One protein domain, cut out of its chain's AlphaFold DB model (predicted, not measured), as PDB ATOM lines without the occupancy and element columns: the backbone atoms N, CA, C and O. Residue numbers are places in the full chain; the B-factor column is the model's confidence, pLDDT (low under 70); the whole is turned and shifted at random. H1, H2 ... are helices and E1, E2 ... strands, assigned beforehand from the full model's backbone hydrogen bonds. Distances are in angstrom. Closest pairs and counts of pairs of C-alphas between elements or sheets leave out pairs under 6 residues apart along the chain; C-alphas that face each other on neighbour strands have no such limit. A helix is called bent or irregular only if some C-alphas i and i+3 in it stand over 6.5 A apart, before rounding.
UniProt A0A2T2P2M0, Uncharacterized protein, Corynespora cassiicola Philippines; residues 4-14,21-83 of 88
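What this domain is: This is residues 4 to 14 and 21 to 83 of the 88 residues of an uncharacterized protein of Corynespora cassiicola Philippines (UniProt A0A2T2P2M0). What shape? A loose rod: long helix H2 makes one side, parallel strands E1 and E2 the other, H3 folds back on H2's end, and H1 sits near H3. What is printed? 74 residues, mostly helix, ordered H1, E1, H2, H3, E2; radius of gyration of the C-alphas 15.2 A, spans 42 by 21 by 17 A.

Where its parts are: Where are the elements? H1 is residues 4 to 14, from C-alpha 4 at (76.948, 138.259, 153.502); E1 24 to 27; H2 35 to 57, 33.6 A; H3 59 to 66; E2 71 to 74, with C-alpha 74 at (99.515, 128.854, 174.099). Which helices are irregular? H3, C-alphas 60 and 63 being 7.1 A apart, and only just H2, 35 and 38 being 6.6 A apart.

How they stand to each other: Do H2 and H3 touch? This helical hairpin touches through H2 residues 50 to 55 alone, closest C-alphas Leu 54 and His 61, 5.9 A, a shallow tilt of 28 degrees, opposite ways. What joins E1 and E2? N 73 and O 25 are within hydrogen-bond range, 2.8 A; E1, H2, H3, E2 form a strand-helix-strand unit, parallel strands with helices between, its crossover right-handed. Helix backbones? O i to N i+4 pairs are within range throughout H1, 18 of 19 in H2, 2 of 4 in H3.

The domain as a whole: Any cut? Residues 15 to 20 are not printed; C-alphas 14 and 21 are 12.0 A apart. Low confidence? pLDDT is under 70 at residues 31 to 36 and 59.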
ATOM      1  N   ASN A   4      77.760 137.869 152.351       76.56
ATOM      2  CA  ASN A   4      76.948 138.259 153.502       76.56
ATOM      3  C   ASN A   4      77.691 138.284 154.859       76.56
ATOM      4  O   ASN A   4      77.319 139.046 155.750       76.56
ATOM      5  N   ASP A   5      78.729 137.460 155.049       84.06
ATOM      6  CA  ASP A   5      79.458 137.411 156.327       84.06
ATOM      7  C   ASP A   5      80.339 138.653 156.510       84.06
ATOM      8  O   ASP A   5      80.473 139.169 157.619       84.06
ATOM      9  N   ILE A   6      80.940 139.138 155.421       85.31
ATOM     10  CA  ILE A   6      81.839 140.294 155.440       85.31
ATOM     11  C   ILE A   6      81.051 141.560 155.781       85.31
ATOM     12  O   ILE A   6      81.467 142.318 156.659       85.31
ATOM     13  N   ASP A   7      79.889 141.743 155.156       86.38
ATOM     14  CA  ASP A   7      78.993 142.871 155.423       86.38
ATOM     15  C   ASP A   7      78.487 142.866 156.867       86.38
ATOM     16  O   ASP A   7      78.481 143.904 157.533       86.38
ATOM     17  N   PHE A   8      78.125 141.690 157.389       88.94
ATOM     18  CA  PHE A   8      77.719 141.546 158.784       88.94
ATOM     19  C   PHE A   8      78.846 141.926 159.752       88.94
ATOM     20  O   PHE A   8      78.619 142.676 160.703       88.94
ATOM     21  N   ILE A   9      80.064 141.428 159.514       89.50
ATOM     22  CA  ILE A   9      81.224 141.731 160.362       89.50
ATOM     23  C   ILE A   9      81.552 143.226 160.300       89.50
ATOM     24  O   ILE A   9      81.781 143.834 161.344       89.50
ATOM     25  N   ASN A  10      81.538 143.827 159.106       88.75
ATOM     26  CA  ASN A  10      81.731 145.264 158.919       88.75
ATOM     27  C   ASN A  10      80.726 146.069 159.746       88.75
ATOM     28  O   ASN A  10      81.123 146.866 160.592       88.75
ATOM     29  N   HIS A  11      79.432 145.794 159.568       88.94
ATOM     30  CA  HIS A  11      78.374 146.492 160.290       88.94
ATOM     31  C   HIS A  11      78.522 146.350 161.811       88.94
ATOM     32  O   HIS A  11      78.442 147.334 162.544       88.94
ATOM     33  N   PHE A  12      78.814 145.140 162.295       92.12
ATOM     34  CA  PHE A  12      79.029 144.901 163.719       92.12
ATOM     35  C   PHE A  12      80.218 145.697 164.275       92.12
ATOM     36  O   PHE A  12      80.130 146.238 165.379       92.12
ATOM     37  N   LEU A  13      81.334 145.775 163.544       91.88
ATOM     38  CA  LEU A  13      82.533 146.496 163.980       91.88
ATOM     39  C   LEU A  13      82.374 148.018 163.899       91.88
ATOM     40  O   LEU A  13      82.958 148.717 164.730       91.88
ATOM     41  N   ASP A  14      81.565 148.522 162.967       90.69
ATOM     42  CA  ASP A  14      81.195 149.939 162.903       90.69
ATOM     43  C   ASP A  14      80.381 150.358 164.134       90.69
ATOM     44  O   ASP A  14      80.647 151.399 164.740       90.69
ATOM     45  N   TRP A  21      87.747 141.019 165.371       92.25
ATOM     46  CA  TRP A  21      87.207 139.779 164.822       92.25
ATOM     47  C   TRP A  21      88.348 138.826 164.485       92.25
ATOM     48  O   TRP A  21      89.504 139.225 164.380       92.25
ATOM     49  N   GLY A  22      88.027 137.551 164.315       92.00
ATOM     50  CA  GLY A  22      89.009 136.525 164.006       92.00
ATOM     51  C   GLY A  22      88.651 135.209 164.668       92.00
ATOM     52  O   GLY A  22      87.527 135.004 165.128       92.00
ATOM     53  N   PHE A  23      89.628 134.314 164.718       90.19
ATOM     54  CA  PHE A  23      89.485 133.011 165.348       90.19
ATOM     55  C   PHE A  23      90.371 132.913 166.585       90.19
ATOM     56  O   PHE A  23      91.515 133.370 166.590       90.19
ATOM     57  N   THR A  24      89.846 132.251 167.611       89.94
ATOM     58  CA  THR A  24      90.668 131.709 168.691       89.94
ATOM     59  C   THR A  24      91.394 130.483 168.156       89.94
ATOM     60  O   THR A  24      90.760 129.555 167.649       89.94
ATOM     61  N   ILE A  25      92.722 130.484 168.242       89.00
ATOM     62  CA  ILE A  25      93.561 129.405 167.719       89.00
ATOM     63  C   ILE A  25      94.284 128.756 168.890       89.00
ATOM     64  O   ILE A  25      95.120 129.387 169.527       89.00
ATOM     65  N   TYR A  26      93.993 127.490 169.154       86.12
ATOM     66  CA  TYR A  26      94.715 126.720 170.159       86.12
ATOM     67  C   TYR A  26      95.934 126.079 169.515       86.12
ATOM     68  O   TYR A  26      95.822 125.325 168.543       86.12
ATOM     69  N   ARG A  27      97.114 126.407 170.035       84.56
ATOM     70  CA  ARG A  27      98.345 125.745 169.632       84.56
ATOM     71  C   ARG A  27      98.502 124.486 170.483       84.56
ATOM     72  O   ARG A  27      98.578 124.569 171.696       84.56
ATOM     73  N   CYS A  28      98.576 123.323 169.844       81.38
ATOM     74  CA  CYS A  28      98.729 122.034 170.543       81.38
ATOM     75  C   CYS A  28     100.035 121.313 170.164       81.38
ATOM     76  O   CYS A  28     100.148 120.103 170.342       81.38
ATOM     77  N   THR A  29     100.975 122.039 169.542       74.00
ATOM     78  CA  THR A  29     102.276 121.503 169.116       74.00
ATOM     79  C   THR A  29     103.431 122.430 169.514       74.00
ATOM     80  O   THR A  29     103.583 123.562 169.029       74.00
ATOM     81  N   TYR A  30     104.284 121.907 170.387       70.25
ATOM     82  CA  TYR A  30     105.386 122.577 171.069       70.25
ATOM     83  C   TYR A  30     106.686 121.768 170.892       70.25
ATOM     84  O   TYR A  30     107.391 121.444 171.844       70.25
ATOM     85  N   ALA A  31     107.041 121.420 169.650       62.00
ATOM     86  CA  ALA A  31     108.227 120.602 169.370       62.00
ATOM     87  C   ALA A  31     109.564 121.315 169.695       62.00
ATOM     88  O   ALA A  31     109.932 122.294 169.048       62.00
ATOM     89  N   SER A  32     110.350 120.788 170.639       55.81
ATOM     90  CA  SER A  32     111.741 121.209 170.916       55.81
ATOM     91  C   SER A  32     112.727 120.579 169.901       55.81
ATOM     92  O   SER A  32     112.515 119.420 169.540       55.81
ATOM     93  N   PRO A  33     113.791 121.272 169.411       54.69
ATOM     94  CA  PRO A  33     114.428 122.458 169.998       54.69
ATOM     95  C   PRO A  33     114.275 123.775 169.218       54.69
ATOM     96  O   PRO A  33     114.898 124.764 169.593       54.69
ATOM     97  N   SER A  34     113.443 123.848 168.173       56.19
ATOM     98  CA  SER A  34     113.070 125.145 167.570       56.19
ATOM     99  C   SER A  34     111.576 125.222 167.202       56.19
ATOM    100  O   SER A  34     111.212 125.268 166.025       56.19
ATOM    101  N   PRO A  35     110.685 125.241 168.214       59.47
ATOM    102  CA  PRO A  35     109.230 125.263 168.034       59.47
ATOM    103  C   PRO A  35     108.691 126.584 167.475       59.47
ATOM    104  O   PRO A  35     107.543 126.647 167.038       59.47
ATOM    105  N   SER A  36     109.463 127.673 167.514       63.31
ATOM    106  CA  SER A  36     108.965 129.011 167.178       63.31
ATOM    107  C   SER A  36     108.963 129.296 165.677       63.31
ATOM    108  O   SER A  36     108.085 130.015 165.203       63.31
ATOM    109  N   ALA A  37     109.896 128.731 164.904       73.75
ATOM    110  CA  ALA A  37     110.084 129.106 163.502       73.75
ATOM    111  C   ALA A  37     108.922 128.656 162.601       73.75
ATOM    112  O   ALA A  37     108.382 129.468 161.851       73.75
ATOM    113  N   SER A  38     108.497 127.394 162.705       80.12
ATOM    114  CA  SER A  38     107.398 126.849 161.891       80.12
ATOM    115  C   SER A  38     106.055 127.483 162.247       80.12
ATOM    116  O   SER A  38     105.286 127.835 161.357       80.12
ATOM    117  N   TRP A  39     105.802 127.698 163.541       84.12
ATOM    118  CA  TRP A  39     104.595 128.380 164.009       84.12
ATOM    119  C   TRP A  39     104.550 129.843 163.556       84.12
ATOM    120  O   TRP A  39     103.552 130.304 163.006       84.12
ATOM    121  N   THR A  40     105.671 130.557 163.679       85.44
ATOM    122  CA  THR A  40     105.797 131.928 163.165       85.44
ATOM    123  C   THR A  40     105.598 131.973 161.650       85.44
ATOM    124  O   THR A  40     104.966 132.894 161.136       85.44
ATOM    125  N   HIS A  41     106.122 130.985 160.916       87.44
ATOM    126  CA  HIS A  41     105.927 130.884 159.472       87.44
ATOM    127  C   HIS A  41     104.456 130.649 159.116       87.44
ATOM    128  O   HIS A  41     103.932 131.326 158.233       87.44
ATOM    129  N   PHE A  42     103.776 129.762 159.846       88.00
ATOM    130  CA  PHE A  42     102.342 129.532 159.699       88.00
ATOM    131  C   PHE A  42     101.537 130.813 159.940       88.00
ATOM    132  O   PHE A  42     100.774 131.211 159.064       88.00
ATOM    133  N   LEU A  43     101.754 131.515 161.058       89.75
ATOM    134  CA  LEU A  43     101.043 132.766 161.351       89.75
ATOM    135  C   LEU A  43     101.328 133.857 160.311       89.75
ATOM    136  O   LEU A  43     100.424 134.608 159.943       89.75
ATOM    137  N   LYS A  44     102.561 133.947 159.794       92.06
ATOM    138  CA  LYS A  44     102.880 134.855 158.680       92.06
ATOM    139  C   LYS A  44     102.102 134.496 157.420       92.06
ATOM    140  O   LYS A  44     101.548 135.388 156.782       92.06
ATOM    141  N   HIS A  45     102.059 133.214 157.068       94.44
ATOM    142  CA  HIS A  45     101.339 132.748 155.891       94.44
ATOM    143  C   HIS A  45      99.828 132.969 156.028       94.44
ATOM    144  O   HIS A  45      99.206 133.486 155.104       94.44
ATOM    145  N   LEU A  46      99.262 132.662 157.198       93.69
ATOM    146  CA  LEU A  46      97.858 132.895 157.524       93.69
ATOM    147  C   LEU A  46      97.496 134.374 157.371       93.69
ATOM    148  O   LEU A  46      96.568 134.701 156.641       93.69
ATOM    149  N   ASN A  47      98.269 135.276 157.983       92.75
ATOM    150  CA  ASN A  47      98.034 136.716 157.870       92.75
ATOM    151  C   ASN A  47      98.119 137.215 156.427       92.75
ATOM    152  O   ASN A  47      97.242 137.950 155.980       92.75
ATOM    153  N   ALA A  48      99.153 136.803 155.687       93.38
ATOM    154  CA  ALA A  48      99.315 137.199 154.294       93.38
ATOM    155  C   ALA A  48      98.141 136.714 153.435       93.38
ATOM    156  O   ALA A  48      97.609 137.475 152.632       93.38
ATOM    157  N   ARG A  49      97.704 135.464 153.627       94.00
ATOM    158  CA  ARG A  49      96.603 134.898 152.848       94.00
ATOM    159  C   ARG A  49      95.264 135.533 153.203       94.00
ATOM    160  O   ARG A  49      94.498 135.833 152.294       94.00
ATOM    161  N   THR A  50      94.996 135.781 154.484       91.81
ATOM    162  CA  THR A  50      93.777 136.478 154.914       91.81
ATOM    163  C   THR A  50      93.724 137.893 154.357       91.81
ATOM    164  O   THR A  50      92.683 138.290 153.847       91.81
ATOM    165  N   ARG A  51      94.844 138.627 154.376       90.75
ATOM    166  CA  ARG A  51      94.922 139.958 153.769       90.75
ATOM    167  C   ARG A  51      94.578 139.929 152.280       90.75
ATOM    168  O   ARG A  51      93.701 140.669 151.862       90.75
ATOM    169  N   LEU A  52      95.227 139.047 151.517       91.00
ATOM    170  CA  LEU A  52      94.978 138.910 150.079       91.00
ATOM    171  C   LEU A  52      93.517 138.559 149.784       91.00
ATOM    172  O   LEU A  52      92.923 139.142 148.892       91.00
ATOM    173  N   ASN A  53      92.918 137.653 150.561       89.31
ATOM    174  CA  ASN A  53      91.516 137.282 150.371       89.31
ATOM    175  C   ASN A  53      90.548 138.441 150.678       89.31
ATOM    176  O   ASN A  53      89.497 138.519 150.055       89.31
ATOM    177  N   LEU A  54      90.867 139.307 151.649       87.19
ATOM    178  CA  LEU A  54      90.061 140.497 151.947       87.19
ATOM    179  C   LEU A  54      90.207 141.557 150.852       87.19
ATOM    180  O   LEU A  54      89.209 142.133 150.444       87.19
ATOM    181  N   GLU A  55      91.428 141.766 150.351       87.69
ATOM    182  CA  GLU A  55      91.696 142.658 149.214       87.69
ATOM    183  C   GLU A  55      90.994 142.157 147.934       87.69
ATOM    184  O   GLU A  55      90.405 142.947 147.206       87.69
ATOM    185  N   GLU A  56      90.982 140.841 147.683       87.06
ATOM    186  CA  GLU A  56      90.251 140.223 146.561       87.06
ATOM    187  C   GLU A  56      88.723 140.319 146.707       87.06
ATOM    188  O   GLU A  56      88.016 140.306 145.700       87.06
ATOM    189  N   ALA A  57      88.204 140.400 147.937       82.25
ATOM    190  CA  ALA A  57      86.770 140.517 148.193       82.25
ATOM    191  C   ALA A  57      86.226 141.934 147.931       82.25
ATOM    192  O   ALA A  57      85.036 142.074 147.661       82.25
ATOM    193  N   GLY A  58      87.076 142.967 147.973       79.00
ATOM    194  CA  GLY A  58      86.680 144.354 147.722       79.00
ATOM    195  C   GLY A  58      87.585 145.391 148.394       79.00
ATOM    196  O   GLY A  58      88.180 145.147 149.445       79.00
ATOM    197  N   ASP A  59      87.649 146.584 147.797       67.06
ATOM    198  CA  ASP A  59      88.560 147.663 148.215       67.06
ATOM    199  C   ASP A  59      88.257 148.233 149.620       67.06
ATOM    200  O   ASP A  59      89.147 148.794 150.261       67.06
ATOM    201  N   ASP A  60      87.035 148.056 150.140       70.31
ATOM    202  CA  ASP A  60      86.594 148.646 151.417       70.31
ATOM    203  C   ASP A  60      86.860 147.752 152.650       70.31
ATOM    204  O   ASP A  60      86.570 148.116 153.789       70.31
ATOM    205  N   HIS A  61      87.462 146.572 152.464       77.25
ATOM    206  CA  HIS A  61      87.718 145.622 153.559       77.25
ATOM    207  C   HIS A  61      89.083 145.802 154.233       77.25
ATOM    208  O   HIS A  61      89.442 145.046 155.141       77.25
ATOM    209  N   GLY A  62      89.855 146.823 153.848       75.94
ATOM    210  CA  GLY A  62      91.141 147.131 154.483       75.94
ATOM    211  C   GLY A  62      91.015 147.379 155.994       75.94
ATOM    212  O   GLY A  62      91.888 146.979 156.771       75.94
ATOM    213  N   PHE A  63      89.893 147.963 156.432       82.88
ATOM    214  CA  PHE A  63      89.588 148.154 157.851       82.88
ATOM    215  C   PHE A  63      89.405 146.826 158.599       82.88
ATOM    216  O   PHE A  63      89.895 146.699 159.725       82.88
ATOM    217  N   LEU A  64      88.810 145.806 157.970       88.38
ATOM    218  CA  LEU A  64      88.665 144.483 158.580       88.38
ATOM    219  C   LEU A  64      90.025 143.897 158.926       88.38
ATOM    220  O   LEU A  64      90.224 143.446 160.050       88.38
ATOM    221  N   PHE A  65      91.003 143.972 158.023       89.50
ATOM    222  CA  PHE A  65      92.334 143.456 158.332       89.50
ATOM    223  C   PHE A  65      92.974 144.168 159.538       89.50
ATOM    224  O   PHE A  65      93.657 143.531 160.334       89.50
ATOM    225  N   SER A  66      92.706 145.464 159.735       88.88
ATOM    226  CA  SER A  66      93.205 146.213 160.901       88.88
ATOM    227  C   SER A  66      92.578 145.789 162.238       88.88
ATOM    228  O   SER A  66      93.161 146.024 163.296       88.88
ATOM    229  N   LYS A  67      91.396 145.164 162.190       91.69
ATOM    230  CA  LYS A  67      90.639 144.656 163.344       91.69
ATOM    231  C   LYS A  67      90.775 143.148 163.540       91.69
ATOM    232  O   LYS A  67      90.138 142.601 164.439       91.69
ATOM    233  N   LEU A  68      91.569 142.485 162.704       93.19
ATOM    234  CA  LEU A  68      91.793 141.054 162.778       93.19
ATOM    235  C   LEU A  68      92.688 140.711 163.975       93.19
ATOM    236  O   LEU A  68      93.809 141.207 164.087       93.19
ATOM    237  N   ASP A  69      92.209 139.816 164.828       94.25
ATOM    238  CA  ASP A  69      92.919 139.307 165.995       94.25
ATOM    239  C   ASP A  69      92.866 137.775 166.018       94.25
ATOM    240  O   ASP A  69      91.829 137.151 166.271       94.25
ATOM    241  N   TRP A  70      94.014 137.154 165.745       92.44
ATOM    242  CA  TRP A  70      94.209 135.734 165.998       92.44
ATOM    243  C   TRP A  70      94.495 135.562 167.483       92.44
ATOM    244  O   TRP A  70      95.648 135.651 167.907       92.44
ATOM    245  N   ARG A  71      93.449 135.298 168.275       90.62
ATOM    246  CA  ARG A  71      93.574 135.029 169.714       90.62
ATOM    247  C   ARG A  71      94.229 133.670 169.949       90.62
ATOM    248  O   ARG A  71      93.560 132.695 170.294       90.62
ATOM    249  N   VAL A  72      95.536 133.598 169.710       89.00
ATOM    250  CA  VAL A  72      96.331 132.385 169.896       89.00
ATOM    251  C   VAL A  72      96.424 132.075 171.387       89.00
ATOM    252  O   VAL A  72      96.890 132.904 172.165       89.00
ATOM    253  N   GLN A  73      95.980 130.883 171.771       87.00
ATOM    254  CA  GLN A  73      96.152 130.338 173.112       87.00
ATOM    255  C   GLN A  73      97.342 129.383 173.088       87.00
ATOM    256  O   GLN A  73      97.338 128.392 172.349       87.00
ATOM    257  N   GLU A  74      98.363 129.716 173.874       82.56
ATOM    258  CA  GLU A  74      99.515 128.854 174.099       82.56
ATOM    259  C   GLU A  74      99.443 128.303 175.521       82.56
ATOM    260  O   GLU A  74      99.668 129.021 176.493       82.56
ATOM    261  N   ASP A  75      99.120 127.021 175.615       81.75
ATOM    262  CA  ASP A  75      99.150 126.242 176.839       81.75
ATOM    263  C   ASP A  75      99.935 124.943 176.579       81.75
ATOM    264  O   ASP A  75      99.463 124.078 175.831       81.75
ATOM    265  N   PRO A  76     101.148 124.799 177.147       77.25
ATOM    266  CA  PRO A  76     101.947 123.584 177.028       77.25
ATOM    267  C   PRO A  76     101.243 122.314 177.526       77.25
ATOM    268  O   PRO A  76     101.612 121.223 177.092       77.25
ATOM    269  N   GLU A  77     100.243 122.427 178.407       81.25
ATOM    270  CA  GLU A  77      99.457 121.282 178.886       81.25
ATOM    271  C   GLU A  77      98.567 120.685 177.785       81.25
ATOM    272  O   GLU A  77      98.164 119.524 177.872       81.25
ATOM    273  N   LEU A  78      98.329 121.436 176.705       78.38
ATOM    274  CA  LEU A  78      97.577 120.994 175.530       78.38
ATOM    275  C   LEU A  78      98.451 120.297 174.472       78.38
ATOM    276  O   LEU A  78      97.972 120.033 173.366       78.38
ATOM    277  N   GLU A  79      99.724 119.994 174.760       81.12
ATOM    278  CA  GLU A  79     100.583 119.243 173.831       81.12
ATOM    279  C   GLU A  79      99.946 117.892 173.479       81.12
ATOM    280  O   GLU A  79      99.745 117.025 174.330       81.12
ATOM    281  N   GLY A  80      99.633 117.702 172.195       77.31
ATOM    282  CA  GLY A  80      98.994 116.478 171.712       77.31
ATOM    283  C   GLY A  80      97.528 116.301 172.133       77.31
ATOM    284  O   GLY A  80      96.981 115.217 171.929       77.31
ATOM    285  N   ALA A  81      96.883 117.335 172.686       82.00
ATOM    286  CA  ALA A  81      95.466 117.295 173.029       82.00
ATOM    287  C   ALA A  81      94.583 117.116 171.780       82.00
ATOM    288  O   ALA A  81      94.822 117.703 170.719       82.00
ATOM    289  N   SER A  82      93.538 116.302 171.920       81.19
ATOM    290  CA  SER A  82      92.473 116.147 170.924       81.19
ATOM    291  C   SER A  82      91.552 117.372 170.880       81.19
ATOM    292  O   SER A  82      91.548 118.209 171.782       81.19
ATOM    293  N   VAL A  83      90.735 117.473 169.827       79.44
ATOM    294  CA  VAL A  83      89.774 118.577 169.665       79.44
ATOM    295  C   VAL A  83      88.751 118.592 170.801       79.44
ATOM    296  O   VAL A  83      88.335 119.664 171.231       79.44
TER     297      VAL A  83